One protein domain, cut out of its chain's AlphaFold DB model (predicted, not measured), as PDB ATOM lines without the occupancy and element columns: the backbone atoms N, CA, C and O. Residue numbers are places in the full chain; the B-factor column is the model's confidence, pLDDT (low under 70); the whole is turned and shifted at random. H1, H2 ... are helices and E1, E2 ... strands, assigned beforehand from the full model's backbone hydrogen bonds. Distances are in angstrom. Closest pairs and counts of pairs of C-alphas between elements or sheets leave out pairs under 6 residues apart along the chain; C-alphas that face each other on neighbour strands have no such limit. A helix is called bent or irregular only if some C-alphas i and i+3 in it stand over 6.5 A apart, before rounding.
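This is residues 32 to 153 of the 480 residues of the protein "HTH luxR-type domain-containing protein" of Archangium gephyra (UniProt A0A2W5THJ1). Two helical hairpins, H1 with H2 and H3 with H4, stand side by side, and E1 with the first part of E2 bridges the gap between H1 and H4, giving a helical body with a small wall of strand on one side. From this body a long two-stranded arm sticks out, made by E2 beyond its bend at residue 123 and by E3 coming back beside it. The printed part has 122 residues, with four named helices followed by three named strands, in the order H1 H2 H3 H4 E1 E2 E3; the sheet runs E1 E2 E3, antiparallel, and the class is mixed, helices and strands. By its radius of gyration of the C-alphas, 15.5 A, the whole is compact, but its outline is elongated, 53 by 34 by 24 A, with the arm making much of the length.

H1, residues 32 to 47, begins with C-alpha 32 at (214.604, 184.662, 386.477) and measures 20.6 A. It is irregular, with C-alphas 37 and 40 7.0 A apart, and has a kink of 29 degrees near residue 39. H2 is residues 53 to 62, H3 residues 67 to 79 and H4 residues 83 to 99, 14.1, 18.3 and 24.4 A long. E1, residues 104 to 109, measures 16.3 A. E2, residues 116 to 131, measures 32.8 A and bends by 95 degrees at residue 123. E3, residues 137 to 147, measures 29.8 A and ends with C-alpha 147 at (218.111, 187.687, 372.981).

The strongly twisted sheet is a meander, each strand the antiparallel neighbour of the one before. Between E1 and E2, N 107 and O 118 are within hydrogen-bond range at 2.9 A; between E2 and E3, N 128 and O 140 are at 2.8 A. H4 is on the sheet at a height of 8.2 A, over E1, and runs along it at 6 degrees on the local plane; their closest C-alphas, Asn 94 and Trp 105, are 5.6 A apart. H1 is on the sheet at 9.4 A, over E2 and only just over E1, on which 3 of its C-alphas fall; with the sheet it makes two layers, a helix on one face of a sheet. The closest C-alphas of H1 and E2, Phe 36 and Thr 119, are 6.1 A apart. H3 and H4 touch at Ala 79 and Ala 85, C-alphas 4.9 A apart, at a shallow tilt of 5 degrees, opposite ways. H1 and H2 touch at Trp 43 and Gln 55, also 4.9 A. H2 and H3 are close but not clearly touching, with the C-alphas of Gln 60 and Lys 70 5.9 A apart. H1 and H4 are apart. In H2, H3 and H4 every O i to N i+4 pair is within hydrogen-bond range; in H1, 10 of 12 are.

The C-alphas farthest apart, those of Glu 54 and Gly 135, are 53.4 A from each other. The printed part has no cut and no long link; the link from E1 to E2 is short and the others are tight. Mean pLDDT of the printed part is 76.6, with residues 109 to 115, 123 to 147 and 149 to 153 under 70.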
ATOM      1  N   ALA A  32     213.643 185.298 387.379       86.25
ATOM      2  CA  ALA A  32     214.604 184.662 386.477       86.25
ATOM      3  C   ALA A  32     214.875 185.514 385.226       86.25
ATOM      4  O   ALA A  32     216.019 185.731 384.841       86.25
ATOM      5  N   ARG A  33     213.828 186.089 384.627       84.94
ATOM      6  CA  ARG A  33     213.969 186.965 383.461       84.94
ATOM      7  C   ARG A  33     214.770 188.218 383.801       84.94
ATOM      8  O   ARG A  33     215.638 188.597 383.023       84.94
ATOM      9  N   PHE A  34     214.529 188.836 384.958       85.88
ATOM     10  CA  PHE A  34     215.324 189.978 385.421       85.88
ATOM     11  C   PHE A  34     216.802 189.603 385.610       85.88
ATOM     12  O   PHE A  34     217.693 190.347 385.199       85.88
ATOM     13  N   LEU A  35     217.063 188.422 386.172       91.12
ATOM     14  CA  LEU A  35     218.408 187.895 386.368       91.12
ATOM     15  C   LEU A  35     219.171 187.780 385.036       91.12
ATOM     16  O   LEU A  35     220.219 188.412 384.886       91.12
ATOM     17  N   PHE A  36     218.622 187.065 384.048       89.12
ATOM     18  CA  PHE A  36     219.279 186.851 382.749       89.12
ATOM     19  C   PHE A  36     219.303 188.101 381.862       89.12
ATOM     20  O   PHE A  36     220.258 188.321 381.123       89.12
ATOM     21  N   ARG A  37     218.282 188.958 381.935       84.75
ATOM     22  CA  ARG A  37     218.185 190.168 381.104       84.75
ATOM     23  C   ARG A  37     219.033 191.327 381.620       84.75
ATOM     24  O   ARG A  37     219.451 192.180 380.834       84.75
ATOM     25  N   LYS A  38     219.208 191.434 382.941       82.50
ATOM     26  CA  LYS A  38     219.806 192.614 383.582       82.50
ATOM     27  C   LYS A  38     221.007 192.288 384.451       82.50
ATOM     28  O   LYS A  38     222.042 192.914 384.257       82.50
ATOM     29  N   LEU A  39     220.879 191.380 385.416       90.88
ATOM     30  CA  LEU A  39     221.929 191.195 386.424       90.88
ATOM     31  C   LEU A  39     223.179 190.537 385.846       90.88
ATOM     32  O   LEU A  39     224.265 191.077 386.036       90.88
ATOM     33  N   LEU A  40     223.021 189.442 385.099       90.75
ATOM     34  CA  LEU A  40     224.147 188.733 384.491       90.75
ATOM     35  C   LEU A  40     224.908 189.621 383.478       90.75
ATOM     36  O   LEU A  40     226.109 189.815 383.675       90.75
ATOM     37  N   PRO A  41     224.246 190.286 382.505       83.31
ATOM     38  CA  PRO A  41     224.927 191.217 381.599       83.31
ATOM     39  C   PRO A  41     225.613 192.387 382.316       83.31
ATOM     40  O   PRO A  41     226.709 192.802 381.949       83.31
ATOM     41  N   ASN A  42     224.984 192.948 383.357       81.62
ATOM     42  CA  ASN A  42     225.582 194.054 384.106       81.62
ATOM     43  C   ASN A  42     226.816 193.611 384.895       81.62
ATOM     44  O   ASN A  42     227.797 194.353 384.930       81.62
ATOM     45  N   TRP A  43     226.765 192.440 385.535       91.00
ATOM     46  CA  TRP A  43     227.922 191.863 386.215       91.00
ATOM     47  C   TRP A  43     229.071 191.676 385.232       91.00
ATOM     48  O   TRP A  43     230.152 192.190 385.484       91.00
ATOM     49  N   GLU A  44     228.820 191.072 384.075       86.25
ATOM     50  CA  GLU A  44     229.835 190.826 383.053       86.25
ATOM     51  C   GLU A  44     230.494 192.123 382.543       86.25
ATOM     52  O   GLU A  44     231.722 192.241 382.471       86.25
ATOM     53  N   VAL A  45     229.691 193.150 382.242       77.25
ATOM     54  CA  VAL A  45     230.196 194.459 381.794       77.25
ATOM     55  C   VAL A  45     231.074 195.120 382.857       77.25
ATOM     56  O   VAL A  45     232.062 195.768 382.519       77.25
ATOM     57  N   GLN A  46     230.742 194.982 384.140       81.12
ATOM     58  CA  GLN A  46     231.602 195.500 385.207       81.12
ATOM     59  C   GLN A  46     232.816 194.595 385.438       81.12
ATOM     60  O   GLN A  46     233.921 195.084 385.677       81.12
ATOM     61  N   ARG A  47     232.649 193.278 385.302       83.44
ATOM     62  CA  ARG A  47     233.702 192.291 385.530       83.44
ATOM     63  C   ARG A  47     234.810 192.392 384.490       83.44
ATOM     64  O   ARG A  47     235.984 192.386 384.854       83.44
ATOM     65  N   SER A  48     234.447 192.598 383.226       76.25
ATOM     66  CA  SER A  48     235.374 192.883 382.120       76.25
ATOM     67  C   SER A  48     236.176 194.180 382.303       76.25
ATOM     68  O   SER A  48     237.249 194.320 381.719       76.25
ATOM     69  N   ARG A  49     235.711 195.109 383.152       77.56
ATOM     70  CA  ARG A  49     236.424 196.349 383.511       77.56
ATOM     71  C   ARG A  49     237.363 196.197 384.715       77.56
ATOM     72  O   ARG A  49     238.082 197.146 385.021       77.56
ATOM     73  N   GLY A  50     237.385 195.040 385.386       73.25
ATOM     74  CA  GLY A  50     238.364 194.722 386.430       73.25
ATOM     75  C   GLY A  50     237.803 193.912 387.602       73.25
ATOM     76  O   GLY A  50     238.254 192.795 387.838       73.25
ATOM     77  N   PHE A  51     236.837 194.458 388.349       72.69
ATOM     78  CA  PHE A  51     236.291 193.844 389.569       72.69
ATOM     79  C   PHE A  51     234.851 194.323 389.815       72.69
ATOM     80  O   PHE A  51     234.587 195.519 389.713       72.69
ATOM     81  N   ALA A  52     233.928 193.402 390.119       79.69
ATOM     82  CA  ALA A  52     232.484 193.673 390.182       79.69
ATOM     83  C   ALA A  52     231.778 192.995 391.383       79.69
ATOM     84  O   ALA A  52     230.815 192.251 391.186       79.69
ATOM     85  N   PRO A  53     232.236 193.216 392.630       85.25
ATOM     86  CA  PRO A  53     231.748 192.494 393.807       85.25
ATOM     87  C   PRO A  53     230.274 192.792 394.088       85.25
ATOM     88  O   PRO A  53     229.499 191.875 394.317       85.25
ATOM     89  N   GLU A  54     229.852 194.054 393.980       88.44
ATOM     90  CA  GLU A  54     228.464 194.458 394.232       88.44
ATOM     91  C   GLU A  54     227.498 193.862 393.197       88.44
ATOM     92  O   GLU A  54     226.393 193.434 393.532       88.44
ATOM     93  N   GLN A  55     227.904 193.822 391.924       89.75
ATOM     94  CA  GLN A  55     227.090 193.229 390.864       89.75
ATOM     95  C   GLN A  55     227.048 191.708 390.991       89.75
ATOM     96  O   GLN A  55     225.998 191.117 390.737       89.75
ATOM     97  N   PHE A  56     228.150 191.087 391.419       93.31
ATOM     98  CA  PHE A  56     228.196 189.654 391.676       93.31
ATOM     99  C   PHE A  56     227.334 189.272 392.882       93.31
ATOM    100  O   PHE A  56     226.529 188.353 392.784       93.31
ATOM    101  N   GLU A  57     227.393 190.024 393.984       93.12
ATOM    102  CA  GLU A  57     226.514 189.836 395.144       93.12
ATOM    103  C   GLU A  57     225.033 189.994 394.773       93.12
ATOM    104  O   GLU A  57     224.190 189.207 395.206       93.12
ATOM    105  N   ALA A  58     224.698 190.980 393.934       91.12
ATOM    106  CA  ALA A  58     223.336 191.162 393.438       91.12
ATOM    107  C   ALA A  58     222.874 189.986 392.558       91.12
ATOM    108  O   ALA A  58     221.732 189.539 392.691       91.12
ATOM    109  N   LEU A  59     223.754 189.474 391.688       92.00
ATOM    110  CA  LEU A  59     223.506 188.294 390.856       92.00
ATOM    111  C   LEU A  59     223.292 187.040 391.720       92.00
ATOM    112  O   LEU A  59     222.283 186.352 391.568       92.00
ATOM    113  N   GLN A  60     224.180 186.810 392.687       94.19
ATOM    114  CA  GLN A  60     224.133 185.718 393.662       94.19
ATOM    115  C   GLN A  60     222.851 185.733 394.496       94.19
ATOM    116  O   GLN A  60     222.181 184.710 394.641       94.19
ATOM    117  N   LYS A  61     222.466 186.909 395.001       92.69
ATOM    118  CA  LYS A  61     221.231 187.092 395.767       92.69
ATOM    119  C   LYS A  61     219.990 186.796 394.928       92.69
ATOM    120  O   LYS A  61     219.054 186.161 395.405       92.69
ATOM    121  N   ALA A  62     219.964 187.239 393.673       91.31
ATOM    122  CA  ALA A  62     218.847 186.955 392.776       91.31
ATOM    123  C   ALA A  62     218.760 185.469 392.387       91.31
ATOM    124  O   ALA A  62     217.667 184.989 392.089       91.31
ATOM    125  N   ALA A  63     219.887 184.752 392.412       93.62
ATOM    126  CA  ALA A  63     219.972 183.324 392.132       93.62
ATOM    127  C   ALA A  63     219.632 182.423 393.337       93.62
ATOM    128  O   ALA A  63     219.540 181.212 393.162       93.62
ATOM    129  N   GLU A  64     219.406 182.969 394.541       93.38
ATOM    130  CA  GLU A  64     219.071 182.195 395.755       93.38
ATOM    131  C   GLU A  64     217.947 181.154 395.582       93.38
ATOM    132  O   GLU A  64     218.090 180.058 396.131       93.38
ATOM    133  N   PRO A  65     216.863 181.415 394.817       94.56
ATOM    134  CA  PRO A  65     215.821 180.416 394.577       94.56
ATOM    135  C   PRO A  65     216.289 179.190 393.773       94.56
ATOM    136  O   PRO A  65     215.595 178.174 393.768       94.56
ATOM    137  N   TRP A  66     217.445 179.268 393.104       95.94
ATOM    138  CA  TRP A  66     217.987 178.235 392.219       95.94
ATOM    139  C   TRP A  66     219.441 177.900 392.596       95.94
ATOM    140  O   TRP A  66     220.378 178.433 391.996       95.94
ATOM    141  N   PRO A  67     219.667 176.981 393.554       92.75
ATOM    142  CA  PRO A  67     221.008 176.650 394.043       92.75
ATOM    143  C   PRO A  67     221.988 176.212 392.945       92.75
ATOM    144  O   PRO A  67     223.164 176.555 393.011       92.75
ATOM    145  N   GLY A  68     221.502 175.504 391.916       91.81
ATOM    146  CA  GLY A  68     222.315 175.107 390.762       91.81
ATOM    147  C   GLY A  68     222.790 176.298 389.924       91.81
ATOM    148  O   GLY A  68     223.959 176.350 389.545       91.81
ATOM    149  N   LEU A  69     221.919 177.291 389.684       93.50
ATOM    150  CA  LEU A  69     222.315 178.532 389.004       93.50
ATOM    151  C   LEU A  69     223.321 179.310 389.845       93.50
ATOM    152  O   LEU A  69     224.316 179.798 389.323       93.50
ATOM    153  N   LYS A  70     223.073 179.393 391.155       94.94
ATOM    154  CA  LYS A  70     223.947 180.076 392.104       94.94
ATOM    155  C   LYS A  70     225.374 179.507 392.081       94.94
ATOM    156  O   LYS A  70     226.322 180.265 391.909       94.94
ATOM    157  N   ALA A  71     225.508 178.182 392.170       94.38
ATOM    158  CA  ALA A  71     226.798 177.498 392.068       94.38
ATOM    159  C   ALA A  71     227.461 177.712 390.696       94.38
ATOM    160  O   ALA A  71     228.655 177.987 390.619       94.38
ATOM    161  N   SER A  72     226.676 177.678 389.615       93.75
ATOM    162  CA  SER A  72     227.189 177.937 388.264       93.75
ATOM    163  C   SER A  72     227.695 179.376 388.093       93.75
ATOM    164  O   SER A  72     228.636 179.604 387.339       93.75
ATOM    165  N   PHE A  73     227.127 180.360 388.803       95.56
ATOM    166  CA  PHE A  73     227.664 181.725 388.827       95.56
ATOM    167  C   PHE A  73     228.977 181.838 389.607       95.56
ATOM    168  O   PHE A  73     229.841 182.606 389.192       95.56
ATOM    169  N   ASP A  74     229.163 181.070 390.685       95.00
ATOM    170  CA  ASP A  74     230.457 180.982 391.382       95.00
ATOM    171  C   ASP A  74     231.539 180.384 390.476       95.00
ATOM    172  O   ASP A  74     232.650 180.912 390.398       95.00
ATOM    173  N   GLU A  75     231.197 179.330 389.731       95.31
ATOM    174  CA  GLU A  75     232.082 178.755 388.714       95.31
ATOM    175  C   GLU A  75     232.409 179.768 387.613       95.31
ATOM    176  O   GLU A  75     233.563 179.887 387.208       95.31
ATOM    177  N   LEU A  76     231.417 180.539 387.163       93.25
ATOM    178  CA  LEU A  76     231.595 181.549 386.124       93.25
ATOM    179  C   LEU A  76     232.498 182.709 386.572       93.25
ATOM    180  O   LEU A  76     233.317 183.188 385.789       93.25
ATOM    181  N   GLU A  77     232.383 183.142 387.829       94.12
ATOM    182  CA  GLU A  77     233.250 184.162 388.432       94.12
ATOM    183  C   GLU A  77     234.689 183.661 388.598       94.12
ATOM    184  O   GLU A  77     235.628 184.402 388.299       94.12
ATOM    185  N   ALA A  78     234.870 182.401 389.007       93.62
ATOM    186  CA  ALA A  78     236.188 181.777 389.123       93.62
ATOM    187  C   ALA A  78     236.851 181.530 387.757       93.62
ATOM    188  O   ALA A  78     238.069 181.641 387.633       93.62
ATOM    189  N   ALA A  79     236.051 181.220 386.735       91.56
ATOM    190  CA  ALA A  79     236.508 180.978 385.373       91.56
ATOM    191  C   ALA A  79     236.969 182.251 384.646       91.56
ATOM    192  O   ALA A  79     237.699 182.173 383.658       91.56
ATOM    193  N   TRP A  80     236.547 183.439 385.085       88.19
ATOM    194  CA  TRP A  80     236.821 184.679 384.362       88.19
ATOM    195  C   TRP A  80     238.289 185.142 384.506       88.19
ATOM    196  O   TRP A  80     238.771 185.262 385.634       88.19
ATOM    197  N   PRO A  81     239.007 185.526 383.422       86.50
ATOM    198  CA  PRO A  81     238.570 185.691 382.028       86.50
ATOM    199  C   PRO A  81     238.940 184.509 381.099       86.50
ATOM    200  O   PRO A  81     238.989 184.678 379.879       86.50
ATOM    201  N   GLU A  82     239.286 183.340 381.643       88.31
ATOM    202  CA  GLU A  82     239.804 182.209 380.873       88.31
ATOM    203  C   GLU A  82     238.720 181.602 379.974       88.31
ATOM    204  O   GLU A  82     237.731 181.041 380.435       88.31
ATOM    205  N   ARG A  83     238.915 181.698 378.655       80.12
ATOM    206  CA  ARG A  83     237.914 181.329 377.643       80.12
ATOM    207  C   ARG A  83     237.346 179.921 377.823       80.12
ATOM    208  O   ARG A  83     236.132 179.768 377.856       80.12
ATOM    209  N   GLU A  84     238.204 178.906 377.890       81.81
ATOM    210  CA  GLU A  84     237.756 177.508 377.972       81.81
ATOM    211  C   GLU A  84     237.021 177.230 379.289       81.81
ATOM    212  O   GLU A  84     235.992 176.545 379.302       81.81
ATOM    213  N   ALA A  85     237.491 177.839 380.382       86.62
ATOM    214  CA  ALA A  85     236.826 177.773 381.674       86.62
ATOM    215  C   ALA A  85     235.454 178.470 381.634       86.62
ATOM    216  O   ALA A  85     234.478 177.906 382.122       86.62
ATOM    217  N   ILE A  86     235.336 179.642 380.994       86.69
ATOM    218  CA  ILE A  86     234.061 180.363 380.833       86.69
ATOM    219  C   ILE A  86     233.077 179.547 379.996       86.69
ATOM    220  O   ILE A  86     231.900 179.460 380.351       86.69
ATOM    221  N   THR A  87     233.531 178.937 378.898       82.31
ATOM    222  CA  THR A  87     232.695 178.044 378.086       82.31
ATOM    223  C   THR A  87     232.171 176.883 378.925       82.31
ATOM    224  O   THR A  87     230.971 176.615 378.921       82.31
ATOM    225  N   THR A  88     233.039 176.255 379.715       85.12
ATOM    226  CA  THR A  88     232.660 175.148 380.602       85.12
ATOM    227  C   THR A  88     231.658 175.591 381.674       85.12
ATOM    228  O   THR A  88     230.601 174.980 381.814       85.12
ATOM    229  N   ALA A  89     231.921 176.699 382.368       90.56
ATOM    230  CA  ALA A  89     231.025 177.238 383.392       90.56
ATOM    231  C   ALA A  89     229.665 177.670 382.815       90.56
ATOM    232  O   ALA A  89     228.622 177.458 383.428       90.56
ATOM    233  N   SER A  90     229.642 178.214 381.596       88.94
ATOM    234  CA  SER A  90     228.396 178.595 380.918       88.94
ATOM    235  C   SER A  90     227.575 177.376 380.492       88.94
ATOM    236  O   SER A  90     226.348 177.403 380.536       88.94
ATOM    237  N   ASN A  91     228.239 176.272 380.149       85.50
ATOM    238  CA  ASN A  91     227.580 174.998 379.881       85.50
ATOM    239  C   ASN A  91     226.908 174.432 381.132       85.50
ATOM    240  O   ASN A  91     225.759 173.993 381.063       85.50
ATOM    241  N   HIS A  92     227.585 174.496 382.278       90.69
ATOM    242  CA  HIS A  92     226.990 174.129 383.562       90.69
ATOM    243  C   HIS A  92     225.832 175.060 383.935       90.69
ATOM    244  O   HIS A  92     224.778 174.577 384.344       90.69
ATOM    245  N   LEU A  93     225.963 176.366 383.682       92.81
ATOM    246  CA  LEU A  93     224.887 177.334 383.890       92.81
ATOM    247  C   LEU A  93     223.639 177.007 383.053       92.81
ATOM    248  O   LEU A  93     222.522 177.060 383.569       92.81
ATOM    249  N   ASN A  94     223.816 176.618 381.788       90.94
ATOM    250  CA  ASN A  94     222.723 176.197 380.908       90.94
ATOM    251  C   ASN A  94     222.034 174.914 381.396       90.94
ATOM    252  O   ASN A  94     220.805 174.816 381.355       90.94
ATOM    253  N   LEU A  95     222.805 173.939 381.887       88.38
ATOM    254  CA  LEU A  95     222.255 172.724 382.495       88.38
ATOM    255  C   LEU A  95     221.478 173.051 383.776       88.38
ATOM    256  O   LEU A  95     220.342 172.615 383.929       88.38
ATOM    257  N   ALA A  96     222.029 173.899 384.643       90.81
ATOM    258  CA  ALA A  96     221.367 174.332 385.867       90.81
ATOM    259  C   ALA A  96     220.070 175.115 385.598       90.81
ATOM    260  O   ALA A  96     219.092 174.951 386.329       90.81
ATOM    261  N   ALA A  97     220.031 175.944 384.547       89.25
ATOM    262  CA  ALA A  97     218.812 176.620 384.107       89.25
ATOM    263  C   ALA A  97     217.746 175.608 383.661       89.25
ATOM    264  O   ALA A  97     216.594 175.693 384.092       89.25
ATOM    265  N   ARG A  98     218.145 174.612 382.860       86.25
ATOM    266  CA  ARG A  98     217.262 173.535 382.399       86.25
ATOM    267  C   ARG A  98     216.689 172.726 383.564       86.25
ATOM    268  O   ARG A  98     215.479 172.523 383.612       86.25
ATOM    269  N   ASP A  99     217.529 172.305 384.503       88.50
ATOM    270  CA  ASP A  99     217.121 171.500 385.663       88.50
ATOM    271  C   ASP A  99     216.182 172.273 386.600       88.50
ATOM    272  O   ASP A  99     215.291 171.697 387.225       88.50
ATOM    273  N   ALA A 100     216.337 173.597 386.655       88.94
ATOM    274  CA  ALA A 100     215.439 174.498 387.367       88.94
ATOM    275  C   ALA A 100     214.105 174.762 386.635       88.94
ATOM    276  O   ALA A 100     213.271 175.512 387.152       88.94
ATOM    277  N   GLY A 101     213.893 174.180 385.448       87.75
ATOM    278  CA  GLY A 101     212.708 174.412 384.619       87.75
ATOM    279  C   GLY A 101     212.645 175.828 384.047       87.75
ATOM    280  O   GLY A 101     211.556 176.368 383.862       87.75
ATOM    281  N   LEU A 102     213.801 176.459 383.834       89.88
ATOM    282  CA  LEU A 102     213.896 177.814 383.321       89.88
ATOM    283  C   LEU A 102     214.251 177.806 381.835       89.88
ATOM    284  O   LEU A 102     215.259 177.240 381.412       89.88
ATOM    285  N   ASP A 103     213.453 178.521 381.053       88.12
ATOM    286  CA  ASP A 103     213.642 178.672 379.615       88.12
ATOM    287  C   ASP A 103     214.646 179.791 379.302       88.12
ATOM    288  O   ASP A 103     214.321 180.794 378.666       88.12
ATOM    289  N   PHE A 104     215.884 179.636 379.775       87.69
ATOM    290  CA  PHE A 104     216.985 180.551 379.474       87.69
ATOM    291  C   PHE A 104     218.217 179.807 378.979       87.69
ATOM    292  O   PHE A 104     218.431 178.632 379.277       87.69
ATOM    293  N   TRP A 105     219.025 180.530 378.215       84.94
ATOM    294  CA  TRP A 105     220.277 180.052 377.655       84.94
ATOM    295  C   TRP A 105     221.320 181.168 377.674       84.94
ATOM    296  O   TRP A 105     220.987 182.334 377.450       84.94
ATOM    297  N   VAL A 106     222.579 180.816 377.910       86.06
ATOM    298  CA  VAL A 106     223.736 181.703 377.791       86.06
ATOM    299  C   VAL A 106     224.726 181.174 376.757       86.06
ATOM    300  O   VAL A 106     224.927 179.965 376.645       86.06
ATOM    301  N   ASP A 107     225.351 182.070 375.999       80.75
ATOM    302  CA  ASP A 107     226.295 181.715 374.935       80.75
ATOM    303  C   ASP A 107     227.589 182.540 375.053       80.75
ATOM    304  O   ASP A 107     227.574 183.756 374.843       80.75
ATOM    305  N   PRO A 108     228.722 181.910 375.411       77.69
ATOM    306  CA  PRO A 108     230.024 182.566 375.422       77.69
ATOM    307  C   PRO A 108     230.530 182.830 374.006       77.69
ATOM    308  O   PRO A 108     230.964 181.939 373.278       77.69
ATOM    309  N   MET A 109     230.544 184.098 373.637       64.19
ATOM    310  CA  MET A 109     231.113 184.620 372.409       64.19
ATOM    311  C   MET A 109     232.540 185.113 372.623       64.19
ATOM    312  O   MET A 109     232.895 185.579 373.698       64.19
ATOM    313  N   VAL A 110     233.354 185.099 371.566       61.22
ATOM    314  CA  VAL A 110     234.702 185.692 371.596       61.22
ATOM    315  C   VAL A 110     234.852 186.722 370.479       61.22
ATOM    316  O   VAL A 110     235.434 186.428 369.431       61.22
ATOM    317  N   PRO A 111     234.307 187.938 370.652       48.06
ATOM    318  CA  PRO A 111     234.616 189.057 369.772       48.06
ATOM    319  C   PRO A 111     236.081 189.491 369.979       48.06
ATOM    320  O   PRO A 111     236.435 190.211 370.914       48.06
ATOM    321  N   GLY A 112     236.976 189.039 369.099       51.34
ATOM    322  CA  GLY A 112     238.393 189.408 369.150       51.34
ATOM    323  C   GLY A 112     239.152 188.731 370.299       51.34
ATOM    324  O   GLY A 112     239.447 187.544 370.220       51.34
ATOM    325  N   ARG A 113     239.546 189.492 371.332       52.66
ATOM    326  CA  ARG A 113     240.373 189.000 372.463       52.66
ATOM    327  C   ARG A 113     239.622 188.858 373.790       52.66
ATOM    328  O   ARG A 113     240.220 188.382 374.750       52.66
ATOM    329  N   ALA A 114     238.366 189.289 373.863       60.56
ATOM    330  CA  ALA A 114     237.561 189.226 375.079       60.56
ATOM    331  C   ALA A 114     236.434 188.206 374.908       60.56
ATOM    332  O   ALA A 114     235.840 188.124 373.833       60.56
ATOM    333  N   THR A 115     236.147 187.449 375.964       69.75
ATOM    334  CA  THR A 115     234.956 186.598 376.035       69.75
ATOM    335  C   THR A 115     233.781 187.447 376.511       69.75
ATOM    336  O   THR A 115     233.939 188.220 377.455       69.75
ATOM    337  N   VAL A 116     232.632 187.320 375.853       73.06
ATOM    338  CA  VAL A 116     231.371 187.987 376.199       73.06
ATOM    339  C   VAL A 116     230.281 186.934 376.324       73.06
ATOM    340  O   VAL A 116     230.246 186.025 375.505       73.06
ATOM    341  N   ILE A 117     229.389 187.031 377.303       81.25
ATOM    342  CA  ILE A 117     228.324 186.047 377.526       81.25
ATOM    343  C   ILE A 117     226.987 186.665 377.128       81.25
ATOM    344  O   ILE A 117     226.436 187.523 377.811       81.25
ATOM    345  N   THR A 118     226.416 186.215 376.015       79.00
ATOM    346  CA  THR A 118     225.080 186.669 375.611       79.00
ATOM    347  C   THR A 118     223.999 185.844 376.295       79.00
ATOM    348  O   THR A 118     224.196 184.667 376.595       79.00
ATOM    349  N   THR A 119     222.849 186.462 376.572       81.75
ATOM    350  CA  THR A 119     221.745 185.823 377.301       81.75
ATOM    351  C   THR A 119     220.480 185.780 376.456       81.75
ATOM    352  O   THR A 119     220.128 186.733 375.756       81.75
ATOM    353  N   TYR A 120     219.763 184.664 376.532       80.56
ATOM    354  CA  TYR A 120     218.590 184.389 375.712       80.56
ATOM    355  C   TYR A 120     217.461 183.778 376.541       80.56
ATOM    356  O   TYR A 120     217.692 183.028 377.485       80.56
ATOM    357  N   GLU A 121     216.232 184.093 376.153       81.50
ATOM    358  CA  GLU A 121     215.001 183.422 376.569       81.50
ATOM    359  C   GLU A 121     214.652 182.383 375.513       81.50
ATOM    360  O   GLU A 121     214.531 182.720 374.335       81.50
ATOM    361  N   ILE A 122     214.485 181.133 375.918       76.00
ATOM    362  CA  ILE A 122     214.047 180.057 375.039       76.00
ATOM    363  C   ILE A 122     212.536 180.204 374.865       76.00
ATOM    364  O   ILE A 122     211.774 180.233 375.824       76.00
ATOM    365  N   LEU A 123     212.106 180.361 373.622       68.81
ATOM    366  CA  LEU A 123     210.700 180.452 373.249       68.81
ATOM    367  C   LEU A 123     210.136 179.073 372.908       68.81
ATOM    368  O   LEU A 123     208.961 178.813 373.151       68.81
ATOM    369  N   GLU A 124     210.968 178.205 372.329       57.50
ATOM    370  CA  GLU A 124     210.574 176.879 371.866       57.50
ATOM    371  C   GLU A 124     211.797 175.955 371.761       57.50
ATOM    372  O   GLU A 124     212.913 176.414 371.502       57.50
ATOM    373  N   ARG A 125     211.584 174.645 371.932       66.75
ATOM    374  CA  ARG A 125     212.568 173.590 371.652       66.75
ATOM    375  C   ARG A 125     212.002 172.663 370.582       66.75
ATOM    376  O   ARG A 125     210.872 172.198 370.711       66.75
ATOM    377  N   VAL A 126     212.781 172.386 369.547       53.56
ATOM    378  CA  VAL A 126     212.383 171.613 368.371       53.56
ATOM    379  C   VAL A 126     213.406 170.508 368.154       53.56
ATOM    380  O   VAL A 126     214.585 170.783 367.992       53.56
ATOM    381  N   ASN A 127     212.977 169.251 368.107       51.91
ATOM    382  CA  ASN A 127     213.876 168.161 367.733       51.91
ATOM    383  C   ASN A 127     214.050 168.144 366.215       51.91
ATOM    384  O   ASN A 127     213.099 167.888 365.478       51.91
ATOM    385  N   TRP A 128     215.267 168.402 365.753       46.19
ATOM    386  CA  TRP A 128     215.622 168.416 364.346       46.19
ATOM    387  C   TRP A 128     216.448 167.180 364.007       46.19
ATOM    388  O   TRP A 128     217.500 166.943 364.586       46.19
ATOM    389  N   SER A 129     215.973 166.364 363.071       47.56
ATOM    390  CA  SER A 129     216.759 165.254 362.529       47.56
ATOM    391  C   SER A 129     217.588 165.733 361.338       47.56
ATOM    392  O   SER A 129     217.027 166.195 360.344       47.56
ATOM    393  N   VAL A 130     218.908 165.616 361.437       45.81
ATOM    394  CA  VAL A 130     219.862 165.857 360.355       45.81
ATOM    395  C   VAL A 130     220.284 164.499 359.804       45.81
ATOM    396  O   VAL A 130     220.789 163.646 360.532       45.81
ATOM    397  N   VAL A 131     220.067 164.272 358.509       46.06
ATOM    398  CA  VAL A 131     220.592 163.077 357.838       46.06
ATOM    399  C   VAL A 131     222.038 163.371 357.461       46.06
ATOM    400  O   VAL A 131     222.300 164.148 356.546       46.06
ATOM    401  N   THR A 132     222.974 162.791 358.206       44.84
ATOM    402  CA  THR A 132     224.402 162.844 357.883       44.84
ATOM    403  C   THR A 132     224.740 161.807 356.807       44.84
ATOM    404  O   THR A 132     223.991 160.844 356.594       44.84
ATOM    405  N   ASP A 133     225.855 162.006 356.096       40.09
ATOM    406  CA  ASP A 133     226.338 161.045 355.097       40.09
ATOM    407  C   ASP A 133     226.565 159.680 355.764       40.09
ATOM    408  O   ASP A 133     227.470 159.495 356.575       40.09
ATOM    409  N   GLY A 134     225.679 158.729 355.455       45.53
ATOM    410  CA  GLY A 134     225.582 157.435 356.137       45.53
ATOM    411  C   GLY A 134     224.145 156.979 356.408       45.53
ATOM    412  O   GLY A 134     223.928 155.806 356.699       45.53
ATOM    413  N   GLY A 135     223.154 157.870 356.273       39.16
ATOM    414  CA  GLY A 135     221.729 157.511 356.313       39.16
ATOM    415  C   GLY A 135     221.170 157.217 357.709       39.16
ATOM    416  O   GLY A 135     220.008 156.831 357.823       39.16
ATOM    417  N   VAL A 136     221.961 157.418 358.769       38.06
ATOM    418  CA  VAL A 136     221.467 157.395 360.149       38.06
ATOM    419  C   VAL A 136     221.034 158.820 360.510       38.06
ATOM    420  O   VAL A 136     221.882 159.711 360.517       38.06
ATOM    421  N   PRO A 137     219.739 159.078 360.764       46.41
ATOM    422  CA  PRO A 137     219.290 160.392 361.203       46.41
ATOM    423  C   PRO A 137     219.853 160.675 362.596       46.41
ATOM    424  O   PRO A 137     219.544 159.959 363.549       46.41
ATOM    425  N   ASP A 138     220.678 161.713 362.700       48.22
ATOM    426  CA  ASP A 138     221.148 162.240 363.976       48.22
ATOM    427  C   ASP A 138     220.166 163.323 364.436       48.22
ATOM    428  O   ASP A 138     219.766 164.179 363.645       48.22
ATOM    429  N   SER A 139     219.703 163.268 365.683       48.88
ATOM    430  CA  SER A 139     218.702 164.209 366.192       48.88
ATOM    431  C   SER A 139     219.357 165.259 367.077       48.88
ATOM    432  O   SER A 139     219.880 164.935 368.142       48.88
ATOM    433  N   VAL A 140     219.268 166.521 366.672       51.38
ATOM    434  CA  VAL A 140     219.729 167.681 367.433       51.38
ATOM    435  C   VAL A 140     218.515 168.431 367.976       51.38
ATOM    436  O   VAL A 140     217.582 168.736 367.238       51.38
ATOM    437  N   GLU A 141     218.506 168.753 369.268       54.38
ATOM    438  CA  GLU A 141     217.514 169.672 369.837       54.38
ATOM    439  C   GLU A 141     217.872 171.102 369.400       54.38
ATOM    440  O   GLU A 141     218.865 171.668 369.840       54.38
ATOM    441  N   ALA A 142     217.094 171.697 368.506       56.31
ATOM    442  CA  ALA A 142     217.185 173.108 368.167       56.31
ATOM    443  C   ALA A 142     216.376 173.931 369.176       56.31
ATOM    444  O   ALA A 142     215.290 173.534 369.595       56.31
ATOM    445  N   ILE A 143     216.876 175.104 369.555       56.50
ATOM    446  CA  ILE A 143     216.153 176.033 370.427       56.50
ATOM    447  C   ILE A 143     215.852 177.320 369.663       56.50
ATOM    448  O   ILE A 143     216.745 177.950 369.101       56.50
ATOM    449  N   HIS A 144     214.585 177.725 369.644       52.34
ATOM    450  CA  HIS A 144     214.199 179.065 369.227       52.34
ATOM    451  C   HIS A 144     214.353 179.967 370.439       52.34
ATOM    452  O   HIS A 144     213.698 179.756 371.460       52.34
ATOM    453  N   ALA A 145     215.223 180.965 370.343       62.31
ATOM    454  CA  ALA A 145     215.528 181.828 371.465       62.31
ATOM    455  C   ALA A 145     215.488 183.308 371.075       62.31
ATOM    456  O   ALA A 145     215.828 183.696 369.958       62.31
ATOM    457  N   ARG A 146     215.077 184.152 372.019       61.75
ATOM    458  CA  ARG A 146     215.081 185.612 371.918       61.75
ATOM    459  C   ARG A 146     216.193 186.166 372.791       61.75
ATOM    460  O   ARG A 146     216.213 185.907 373.990       61.75
ATOM    461  N   ARG A 147     217.072 186.987 372.215       68.50
ATOM    462  CA  ARG A 147     218.111 187.687 372.981       68.50
ATOM    463  C   ARG A 147     217.489 188.604 374.039       68.50
ATOM    464  O   ARG A 147     216.527 189.323 373.760       68.50
ATOM    465  N   LEU A 148     218.035 188.553 375.248       70.31
ATOM    466  CA  LEU A 148     217.572 189.312 376.407       70.31
ATOM    467  C   LEU A 148     218.504 190.470 376.756       70.31
ATOM    468  O   LEU A 148     218.023 191.534 377.158       70.31
ATOM    469  N   ASP A 149     219.814 190.265 376.640       61.75
ATOM    470  CA  ASP A 149     220.801 191.283 376.970       61.75
ATOM    471  C   ASP A 149     220.804 192.440 375.954       61.75
ATOM    472  O   ASP A 149     220.449 192.293 374.784       61.75
ATOM    473  N   GLY A 150     221.191 193.626 376.427       51.56
ATOM    474  CA  GLY A 150     221.341 194.829 375.604       51.56
ATOM    475  C   GLY A 150     222.786 195.107 375.185       51.56
ATOM    476  O   GLY A 150     223.121 196.271 374.975       51.56
ATOM    477  N   ILE A 151     223.665 194.096 375.160       49.12
ATOM    478  CA  ILE A 151     225.089 194.290 374.861       49.12
ATOM    479  C   ILE A 151     225.253 194.480 373.343       49.12
ATOM    480  O   ILE A 151     225.111 193.539 372.563       49.12
ATOM    481  N   ASN A 152     225.566 195.698 372.898       38.41
ATOM    482  CA  ASN A 152     225.858 195.963 371.485       38.41
ATOM    483  C   ASN A 152     227.208 195.336 371.099       38.41
ATOM    484  O   ASN A 152     228.264 195.873 371.423       38.41
ATOM    485  N   LEU A 153     227.159 194.195 370.409       39.53
ATOM    486  CA  LEU A 153     228.312 193.528 369.809       39.53
ATOM    487  C   LEU A 153     228.337 193.857 368.313       39.53
ATOM    488  O   LEU A 153     227.569 193.291 367.537       39.53
TER     489      LEU A 153